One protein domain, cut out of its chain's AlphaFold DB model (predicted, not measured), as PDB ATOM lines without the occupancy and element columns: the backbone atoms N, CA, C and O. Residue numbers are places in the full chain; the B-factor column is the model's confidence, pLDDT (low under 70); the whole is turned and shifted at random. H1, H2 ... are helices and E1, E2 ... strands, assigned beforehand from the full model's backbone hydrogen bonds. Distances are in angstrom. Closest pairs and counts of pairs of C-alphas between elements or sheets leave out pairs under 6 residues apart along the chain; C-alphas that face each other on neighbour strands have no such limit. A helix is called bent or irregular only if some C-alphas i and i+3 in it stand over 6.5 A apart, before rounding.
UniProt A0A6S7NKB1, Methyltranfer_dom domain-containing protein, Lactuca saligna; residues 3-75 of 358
ATOM      1  N   GLN A   3      45.667 -20.199  22.643       90.25
ATOM      2  CA  GLN A   3      46.959 -20.600  23.185       90.25
ATOM      3  C   GLN A   3      47.003 -22.109  23.385       90.25
ATOM      4  O   GLN A   3      46.053 -22.689  23.911       90.25
ATOM      5  N   ILE A   4      48.105 -22.724  22.971       89.50
ATOM      6  CA  ILE A   4      48.338 -24.165  23.099       89.50
ATOM      7  C   ILE A   4      49.669 -24.427  23.799       89.50
ATOM      8  O   ILE A   4      50.510 -23.539  23.888       89.50
ATOM      9  N   CYS A   5      49.867 -25.662  24.249       89.00
ATOM     10  CA  CYS A   5      51.141 -26.153  24.753       89.00
ATOM     11  C   CYS A   5      51.500 -27.423  23.975       89.00
ATOM     12  O   CYS A   5      50.876 -28.465  24.161       89.00
ATOM     13  N   SER A   6      52.488 -27.328  23.089       88.25
ATOM     14  CA  SER A   6      52.930 -28.425  22.208       88.25
ATOM     15  C   SER A   6      53.875 -29.436  22.869       88.25
ATOM     16  O   SER A   6      54.308 -30.404  22.246       88.25
ATOM     17  N   LYS A   7      54.269 -29.223  24.129       89.62
ATOM     18  CA  LYS A   7      55.428 -29.919  24.695       89.62
ATOM     19  C   LYS A   7      55.159 -31.397  24.904       89.62
ATOM     20  O   LYS A   7      54.250 -31.783  25.631       89.62
ATOM     21  N   GLY A   8      56.052 -32.205  24.340       90.31
ATOM     22  CA  GLY A   8      55.969 -33.660  24.407       90.31
ATOM     23  C   GLY A   8      54.968 -34.262  23.421       90.31
ATOM     24  O   GLY A   8      54.690 -35.453  23.526       90.31
ATOM     25  N   ILE A   9      54.444 -33.465  22.488       90.94
ATOM     26  CA  ILE A   9      53.578 -33.912  21.398       90.94
ATOM     27  C   ILE A   9      54.374 -33.803  20.093       90.94
ATOM     28  O   ILE A   9      55.173 -32.886  19.920       90.94
ATOM     29  N   ASP A  10      54.193 -34.779  19.211       93.75
ATOM     30  CA  ASP A  10      54.780 -34.789  17.872       93.75
ATOM     31  C   ASP A  10      54.147 -33.705  16.970       93.75
ATOM     32  O   ASP A  10      52.952 -33.421  17.072       93.75
ATOM     33  N   ASP A  11      54.953 -33.108  16.087       89.44
ATOM     34  CA  ASP A  11      54.535 -32.013  15.202       89.44
ATOM     35  C   ASP A  11      53.421 -32.438  14.235       89.44
ATOM     36  O   ASP A  11      52.531 -31.637  13.938       89.44
ATOM     37  N   GLU A  12      53.427 -33.692  13.773       92.50
ATOM     38  CA  GLU A  12      52.380 -34.217  12.891       92.50
ATOM     39  C   GLU A  12      51.042 -34.314  13.635       92.50
ATOM     40  O   GLU A  12      50.021 -33.809  13.164       92.50
ATOM     41  N   ALA A  13      51.051 -34.868  14.848       93.44
ATOM     42  CA  ALA A  13      49.884 -34.904  15.720       93.44
ATOM     43  C   ALA A  13      49.360 -33.492  16.042       93.44
ATOM     44  O   ALA A  13      48.148 -33.271  16.023       93.44
ATOM     45  N   ILE A  14      50.249 -32.520  16.284       91.81
ATOM     46  CA  ILE A  14      49.861 -31.116  16.486       91.81
ATOM     47  C   ILE A  14      49.178 -30.566  15.233       91.81
ATOM     48  O   ILE A  14      48.116 -29.960  15.342       91.81
ATOM     49  N   ASN A  15      49.751 -30.775  14.046       90.88
ATOM     50  CA  ASN A  15      49.173 -30.283  12.794       90.88
ATOM     51  C   ASN A  15      47.769 -30.849  12.554       90.88
ATOM     52  O   ASN A  15      46.855 -30.077  12.264       90.88
ATOM     53  N   VAL A  16      47.579 -32.152  12.777       93.25
ATOM     54  CA  VAL A  16      46.269 -32.810  12.671       93.25
ATOM     55  C   VAL A  16      45.249 -32.194  13.634       93.25
ATOM     56  O   VAL A  16      44.110 -31.928  13.248       93.25
ATOM     57  N   GLU A  17      45.624 -31.931  14.888       94.12
ATOM     58  CA  GLU A  17      44.713 -31.299  15.853       94.12
ATOM     59  C   GLU A  17      44.422 -29.826  15.521       94.12
ATOM     60  O   GLU A  17      43.297 -29.359  15.705       94.12
ATOM     61  N   LEU A  18      45.391 -29.088  14.972       92.38
ATOM     62  CA  LEU A  18      45.189 -27.709  14.521       92.38
ATOM     63  C   LEU A  18      44.255 -27.614  13.307       92.38
ATOM     64  O   LEU A  18      43.464 -26.667  13.222       92.38
ATOM     65  N   GLU A  19      44.305 -28.583  12.393       91.75
ATOM     66  CA  GLU A  19      43.359 -28.693  11.276       91.75
ATOM     67  C   GLU A  19      41.940 -28.957  11.784       91.75
ATOM     68  O   GLU A  19      41.030 -28.179  11.486       91.75
ATOM     69  N   LYS A  20      41.764 -29.964  12.651       93.62
ATOM     70  CA  LYS A  20      40.465 -30.258  13.285       93.62
ATOM     71  C   LYS A  20      39.910 -29.055  14.046       93.62
ATOM     72  O   LYS A  20      38.718 -28.758  13.961       93.62
ATOM     73  N   MET A  21      40.763 -28.347  14.786       93.56
ATOM     74  CA  MET A  21      40.376 -27.127  15.491       93.56
ATOM     75  C   MET A  21      39.906 -26.054  14.503       93.56
ATOM     76  O   MET A  21      38.856 -25.455  14.717       93.56
ATOM     77  N   SER A  22      40.639 -25.827  13.412       92.38
ATOM     78  CA  SER A  22      40.256 -24.842  12.392       92.38
ATOM     79  C   SER A  22      38.883 -25.153  11.795       92.38
ATOM     80  O   SER A  22      38.029 -24.266  11.738       92.38
ATOM     81  N   GLU A  23      38.625 -26.414  11.440       93.00
ATOM     82  CA  GLU A  23      37.322 -26.871  10.941       93.00
ATOM     83  C   GLU A  23      36.204 -26.650  11.969       93.00
ATOM     84  O   GLU A  23      35.152 -26.096  11.638       93.00
ATOM     85  N   ALA A  24      36.441 -27.008  13.234       94.38
ATOM     86  CA  ALA A  24      35.471 -26.816  14.310       94.38
ATOM     87  C   ALA A  24      35.118 -25.333  14.520       94.38
ATOM     88  O   ALA A  24      33.944 -24.998  14.689       94.38
ATOM     89  N   PHE A  25      36.106 -24.432  14.462       94.12
ATOM     90  CA  PHE A  25      35.877 -22.988  14.567       94.12
ATOM     91  C   PHE A  25      35.091 -22.435  13.369       94.12
ATOM     92  O   PHE A  25      34.203 -21.608  13.569       94.12
ATOM     93  N   VAL A  26      35.358 -22.903  12.145       92.56
ATOM     94  CA  VAL A  26      34.599 -22.503  10.943       92.56
ATOM     95  C   VAL A  26      33.141 -22.966  11.026       92.56
ATOM     96  O   VAL A  26      32.218 -22.187  10.760       92.56
ATOM     97  N   ILE A  27      32.906 -24.209  11.450       94.12
ATOM     98  CA  ILE A  27      31.551 -24.741  11.658       94.12
ATOM     99  C   ILE A  27      30.839 -23.948  12.759       94.12
ATOM    100  O   ILE A  27      29.717 -23.487  12.560       94.12
ATOM    101  N   GLY A  28      31.488 -23.720  13.903       94.44
ATOM    102  CA  GLY A  28      30.917 -22.933  14.999       94.44
ATOM    103  C   GLY A  28      30.575 -21.498  14.584       94.44
ATOM    104  O   GLY A  28      29.485 -21.011  14.872       94.44
ATOM    105  N   ALA A  29      31.465 -20.832  13.844       92.56
ATOM    106  CA  ALA A  29      31.248 -19.470  13.363       92.56
ATOM    107  C   ALA A  29      30.069 -19.369  12.378       92.56
ATOM    108  O   ALA A  29      29.274 -18.433  12.473       92.56
ATOM    109  N   SER A  30      29.934 -20.336  11.465       93.19
ATOM    110  CA  SER A  30      28.859 -20.364  10.460       93.19
ATOM    111  C   SER A  30      27.503 -20.804  11.016       93.19
ATOM    112  O   SER A  30      26.472 -20.367  10.510       93.19
ATOM    113  N   THR A  31      27.488 -21.633  12.062       95.38
ATOM    114  CA  THR A  31      26.255 -22.122  12.707       95.38
ATOM    115  C   THR A  31      25.735 -21.206  13.815       95.38
ATOM    116  O   THR A  31      24.572 -21.324  14.207       95.38
ATOM    117  N   ASN A  32      26.551 -20.268  14.309       93.44
ATOM    118  CA  ASN A  32      26.103 -19.255  15.262       93.44
ATOM    119  C   ASN A  32      25.015 -18.349  14.656       93.44
ATOM    120  O   ASN A  32      24.981 -18.110  13.452       93.44
ATOM    121  N   SER A  33      24.132 -17.811  15.499       90.88
ATOM    122  CA  SER A  33      23.069 -16.888  15.080       90.88
ATOM    123  C   SER A  33      23.152 -15.575  15.870       90.88
ATOM    124  O   SER A  33      22.791 -15.567  17.047       90.88
ATOM    125  N   PRO A  34      23.605 -14.463  15.251       90.94
ATOM    126  CA  PRO A  34      24.055 -14.337  13.857       90.94
ATOM    127  C   PRO A  34      25.412 -15.015  13.599       90.94
ATOM    128  O   PRO A  34      26.205 -15.200  14.523       90.94
ATOM    129  N   SER A  35      25.701 -15.350  12.338       89.94
ATOM    130  CA  SER A  35      26.988 -15.944  11.955       89.94
ATOM    131  C   SER A  35      28.145 -15.017  12.319       89.94
ATOM    132  O   SER A  35      28.076 -13.809  12.073       89.94
ATOM    133  N   LEU A  36      29.226 -15.576  12.860       90.25
ATOM    134  CA  LEU A  36      30.419 -14.809  13.198       90.25
ATOM    135  C   LEU A  36      31.310 -14.649  11.957       90.25
ATOM    136  O   LEU A  36      31.595 -15.645  11.290       90.25
ATOM    137  N   PRO A  37      31.797 -13.434  11.649       89.25
ATOM    138  CA  PRO A  37      32.664 -13.183  10.500       89.25
ATOM    139  C   PRO A  37      34.106 -13.629  10.798       89.25
ATOM    140  O   PRO A  37      35.020 -12.813  10.901       89.25
ATOM    141  N   LEU A  38      34.313 -14.932  10.993       90.31
ATOM    142  CA  LEU A  38      35.627 -15.502  11.264       90.31
ATOM    143  C   LEU A  38      36.488 -15.459   9.992       90.31
ATOM    144  O   LEU A  38      36.215 -16.163   9.025       90.31
ATOM    145  N   THR A  39      37.538 -14.639  10.006       88.88
ATOM    146  CA  THR A  39      38.437 -14.432   8.856       88.88
ATOM    147  C   THR A  39      39.812 -15.064   9.032       88.88
ATOM    148  O   THR A  39      40.451 -15.427   8.049       88.88
ATOM    149  N   VAL A  40      40.275 -15.219  10.272       89.50
ATOM    150  CA  VAL A  40      41.587 -15.792  10.586       89.50
ATOM    151  C   VAL A  40      41.587 -16.409  11.978       89.50
ATOM    152  O   VAL A  40      41.012 -15.861  12.920       89.50
ATOM    153  N   LEU A  41      42.267 -17.547  12.113       91.06
ATOM    154  CA  LEU A  41      42.554 -18.170  13.397       91.06
ATOM    155  C   LEU A  41      44.059 -18.101  13.645       91.06
ATOM    156  O   LEU A  41      44.868 -18.459  12.795       91.06
ATOM    157  N   VAL A  42      44.426 -17.597  14.817       92.12
ATOM    158  CA  VAL A  42      45.822 -17.451  15.233       92.12
ATOM    159  C   VAL A  42      46.060 -18.313  16.451       92.12
ATOM    160  O   VAL A  42      45.280 -18.254  17.408       92.12
ATOM    161  N   VAL A  43      47.148 -19.068  16.416       91.69
ATOM    162  CA  VAL A  43      47.608 -19.924  17.500       91.69
ATOM    163  C   VAL A  43      48.904 -19.384  18.070       91.69
ATOM    164  O   VAL A  43      49.806 -19.014  17.324       91.69
ATOM    165  N   GLN A  44      48.996 -19.351  19.391       91.06
ATOM    166  CA  GLN A  44      50.208 -18.980  20.106       91.06
ATOM    167  C   GLN A  44      50.656 -20.163  20.961       91.06
ATOM    168  O   GLN A  44      49.922 -20.616  21.840       91.06
ATOM    169  N   ASP A  45      51.852 -20.678  20.695       88.31
ATOM    170  CA  ASP A  45      52.422 -21.764  21.491       88.31
ATOM    171  C   ASP A  45      53.067 -21.191  22.755       88.31
ATOM    172  O   ASP A  45      53.942 -20.321  22.695       88.31
ATOM    173  N   HIS A  46      52.604 -21.651  23.913       87.94
ATOM    174  CA  HIS A  46      53.099 -21.211  25.198       87.94
ATOM    175  C   HIS A  46      53.144 -22.350  26.216       87.94
ATOM    176  O   HIS A  46      52.156 -23.010  26.523       87.94
ATOM    177  N   GLN A  47      54.323 -22.512  26.807       83.69
ATOM    178  CA  GLN A  47      54.637 -23.560  27.777       83.69
ATOM    179  C   GLN A  47      54.330 -23.173  29.231       83.69
ATOM    180  O   GLN A  47      54.555 -23.966  30.146       83.69
ATOM    181  N   GLY A  48      53.890 -21.936  29.459       80.44
ATOM    182  CA  GLY A  48      53.564 -21.412  30.779       80.44
ATOM    183  C   GLY A  48      52.066 -21.406  31.068       80.44
ATOM    184  O   GLY A  48      51.290 -22.204  30.546       80.44
ATOM    185  N   ILE A  49      51.662 -20.497  31.950       77.12
ATOM    186  CA  ILE A  49      50.261 -20.323  32.331       77.12
ATOM    187  C   ILE A  49      49.515 -19.676  31.157       77.12
ATOM    188  O   ILE A  49      50.000 -18.717  30.555       77.12
ATOM    189  N   SER A  50      48.325 -20.189  30.841       71.62
ATOM    190  CA  SER A  50      47.456 -19.585  29.828       71.62
ATOM    191  C   SER A  50      47.219 -18.096  30.123       71.62
ATOM    192  O   SER A  50      47.055 -17.685  31.270       71.62
ATOM    193  N   ASN A  51      47.218 -17.295  29.063       70.56
ATOM    194  CA  ASN A  51      47.140 -15.838  29.012       70.56
ATOM    195  C   ASN A  51      48.353 -15.091  29.593       70.56
ATOM    196  O   ASN A  51      48.261 -13.895  29.856       70.56
ATOM    197  N   VAL A  52      49.496 -15.768  29.761       75.38
ATOM    198  CA  VAL A  52      50.760 -15.163  30.240       75.38
ATOM    199  C   VAL A  52      51.878 -15.238  29.188       75.38
ATOM    200  O   VAL A  52      53.025 -14.880  29.454       75.38
ATOM    201  N   ALA A  53      51.560 -15.673  27.967       82.25
ATOM    202  CA  ALA A  53      52.517 -15.653  26.870       82.25
ATOM    203  C   ALA A  53      53.010 -14.218  26.611       82.25
ATOM    204  O   ALA A  53      52.196 -13.288  26.588       82.25
ATOM    205  N   PRO A  54      54.323 -14.018  26.420       80.62
ATOM    206  CA  PRO A  54      54.840 -12.697  26.118       80.62
ATOM    207  C   PRO A  54      54.375 -12.262  24.721       80.62
ATOM    208  O   PRO A  54      54.059 -13.084  23.860       80.62
ATOM    209  N   ALA A  55      54.300 -10.951  24.494       76.81
ATOM    210  CA  ALA A  55      53.766 -10.396  23.248       76.81
ATOM    211  C   ALA A  55      54.602 -10.742  22.002       76.81
ATOM    212  O   ALA A  55      54.087 -10.668  20.889       76.81
ATOM    213  N   ASP A  56      55.873 -11.105  22.193       80.00
ATOM    214  CA  ASP A  56      56.808 -11.558  21.161       80.00
ATOM    215  C   ASP A  56      56.778 -13.080  20.946       80.00
ATOM    216  O   ASP A  56      57.473 -13.582  20.060       80.00
ATOM    217  N   ALA A  57      55.974 -13.827  21.716       83.62
ATOM    218  CA  ALA A  57      55.816 -15.255  21.486       83.62
ATOM    219  C   ALA A  57      55.223 -15.499  20.089       83.62
ATOM    220  O   ALA A  57      54.242 -14.844  19.713       83.62
ATOM    221  N   PRO A  58      55.800 -16.445  19.328       84.25
ATOM    222  CA  PRO A  58      55.480 -16.629  17.924       84.25
ATOM    223  C   PRO A  58      54.005 -16.973  17.723       84.25
ATOM    224  O   PRO A  58      53.413 -17.764  18.463       84.25
ATOM    225  N   LEU A  59      53.431 -16.377  16.680       88.81
ATOM    226  CA  LEU A  59      52.057 -16.600  16.259       88.81
ATOM    227  C   LEU A  59      52.041 -17.442  14.984       88.81
ATOM    228  O   LEU A  59      52.682 -17.103  13.990       88.81
ATOM    229  N   ARG A  60      51.269 -18.525  15.000       89.19
ATOM    230  CA  ARG A  60      50.969 -19.348  13.830       89.19
ATOM    231  C   ARG A  60      49.596 -18.969  13.292       89.19
ATOM    232  O   ARG A  60      48.593 -19.089  13.994       89.19
ATOM    233  N   HIS A  61      49.548 -18.541  12.039       88.50
ATOM    234  CA  HIS A  61      48.295 -18.312  11.329       88.50
ATOM    235  C   HIS A  61      47.783 -19.637  10.765       88.50
ATOM    236  O   HIS A  61      48.534 -20.375  10.129       88.50
ATOM    237  N   LEU A  62      46.512 -19.937  11.010       87.25
ATOM    238  CA  LEU A  62      45.831 -21.087  10.433       87.25
ATOM    239  C   LEU A  62      44.937 -20.610   9.294       87.25
ATOM    240  O   LEU A  62      44.140 -19.682   9.467       87.25
ATOM    241  N   SER A  63      45.091 -21.235   8.125       76.31
ATOM    242  CA  SER A  63      44.230 -20.946   6.981       76.31
ATOM    243  C   SER A  63      42.846 -21.533   7.219       76.31
ATOM    244  O   SER A  63      42.711 -22.711   7.541       76.31
ATOM    245  N   LEU A  64      41.813 -20.711   7.044       80.00
ATOM    246  CA  LEU A  64      40.418 -21.120   7.227       80.00
ATOM    247  C   LEU A  64      39.754 -21.595   5.930       80.00
ATOM    248  O   LEU A  64      38.668 -22.165   5.968       80.00
ATOM    249  N   THR A  65      40.388 -21.360   4.777       67.94
ATOM    250  CA  THR A  65      39.926 -21.826   3.461       67.94
ATOM    251  C   THR A  65      41.113 -22.331   2.640       67.94
ATOM    252  O   THR A  65      42.239 -21.866   2.813       67.94
ATOM    253  N   LYS A  66      40.881 -23.300   1.747       60.22
ATOM    254  CA  LYS A  66      41.942 -23.891   0.909       60.22
ATOM    255  C   LYS A  66      42.451 -22.952  -0.202       60.22
ATOM    256  O   LYS A  66      43.509 -23.229  -0.750       60.22
ATOM    257  N   ASP A  67      41.762 -21.833  -0.456       55.12
ATOM    258  CA  ASP A  67      41.982 -20.965  -1.630       55.12
ATOM    259  C   ASP A  67      42.399 -19.510  -1.305       55.12
ATOM    260  O   ASP A  67      42.400 -18.655  -2.188       55.12
ATOM    261  N   SER A  68      42.748 -19.176  -0.058       53.03
ATOM    262  CA  SER A  68      43.072 -17.789   0.318       53.03
ATOM    263  C   SER A  68      44.579 -17.540   0.418       53.03
ATOM    264  O   SER A  68      45.160 -17.641   1.495       53.03
ATOM    265  N   GLU A  69      45.199 -17.103  -0.683       52.50
ATOM    266  CA  GLU A  69      46.534 -16.464  -0.690       52.50
ATOM    267  C   GLU A  69      46.556 -15.088   0.016       52.50
ATOM    268  O   GLU A  69      47.606 -14.461   0.149       52.50
ATOM    269  N   ILE A  70      45.414 -14.598   0.509       52.91
ATOM    270  CA  ILE A  70      45.346 -13.346   1.264       52.91
ATOM    271  C   ILE A  70      45.544 -13.658   2.747       52.91
ATOM    272  O   ILE A  70      44.616 -14.083   3.439       52.91
ATOM    273  N   VAL A  71      46.750 -13.405   3.261       58.72
ATOM    274  CA  VAL A  71      46.994 -13.352   4.708       58.72
ATOM    275  C   VAL A  71      46.363 -12.063   5.233       58.72
ATOM    276  O   VAL A  71      47.005 -11.015   5.310       58.72
ATOM    277  N   ALA A  72      45.068 -12.114   5.547       66.19
ATOM    278  CA  ALA A  72      44.421 -11.044   6.285       66.19
ATOM    279  C   ALA A  72      45.115 -10.912   7.648       66.19
ATOM    280  O   ALA A  72      45.199 -11.867   8.423       66.19
ATOM    281  N   GLU A  73      45.648  -9.728   7.930       81.25
ATOM    282  CA  GLU A  73      46.306  -9.449   9.200       81.25
ATOM    283  C   GLU A  73      45.306  -9.618  10.346       81.25
ATOM    284  O   GLU A  73      44.255  -8.968  10.369       81.25
ATOM    285  N   ALA A  74      45.630 -10.505  11.286       88.81
ATOM    286  CA  ALA A  74      44.715 -10.881  12.346       88.81
ATOM    287  C   ALA A  74      44.452  -9.728  13.302       88.81
ATOM    288  O   ALA A  74      45.381  -9.157  13.859       88.81
ATOM    289  N   ARG A  75      43.169  -9.412  13.488       91.19
ATOM    290  CA  ARG A  75      42.672  -8.399  14.418       91.19
ATOM    291  C   ARG A  75      41.165  -8.509  14.559       91.19
ATOM    292  O   ARG A  75      40.493  -9.047  13.680       91.19
TER     293      ARG A  75
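Overview. This is residues 3 to 75 of the 358 residues of the protein "Methyltranfer_dom domain-containing protein" of Lactuca saligna (UniProt A0A6S7NKB1). One long, straight helix, H1, runs past a small hairpin of two short strands, E1 and E2, and residues 18 to 26 of the helix come near the hairpin. Long loops make up much of the rest: residues 46 to 58 join the two strands, residues 63 to 75 follow E2, and residues 8 to 13, of which 11 to 13 belong to H1, stick out free. The printed part has 73 residues, with one named helix and two named strands in the order H1, E1, E2; the sheet E1 - E2 is antiparallel. The class is mixed, helices and strands, with 30 residues, under half, in named elements. The whole is only just compact, close to loose, with a radius of gyration of the C-alphas of 13.5 A and spans of 35 by 26 by 26 A.

Arrangement. Residues 3 to 4 make a short parallel pairing with residues 44 to 45 of E1, a strand of residues 41 to 45. H1, residues 11 to 31, has every O i to N i+4 pair within hydrogen-bond range and is not bent. The closest C-alphas of H1 and E1 are those of Ser 22 and Leu 41, 7.1 A apart. E1 and E2, residues 59 to 62, form a hairpin of antiparallel neighbours, with 141 degrees between their directions. The C-alphas of Val 42 and His 61 face each other at 4.7 A. N 43 and O 60 are within hydrogen-bond range at 2.8 A, as are N 62 and O 41 at 2.8 A. The closest C-alphas of H1 and E2 are those of Ser 22 and Leu 62, 7.0 A apart.

Along the chain. H1 runs from Asp 11, with its C-alpha at (54.535, -32.013, 15.202), to Thr 31, with its C-alpha at (26.255, -22.122, 12.707), and is 30.1 A long. E1 runs from Leu 41, with its C-alpha at (42.554, -18.170, 13.397), to Asp 45 and is 13.3 A long. E2 runs from Leu 59 to Leu 62, with C-alpha 62 at (45.831, -21.087, 10.433), and is 9.6 A long.

Size, cuts and confidence. The two C-alphas farthest apart are those of Gly 8 and Pro 34, at 38.8 A. The printed part, residues 3 to 75, has no cut. The link from H1 to E1 is short, with 9 residues, and the link from E1 to E2 is long, with 13. The mean pLDDT of the printed part is 85.1, and the model's confidence is low, under 70, in residues 65 to 72.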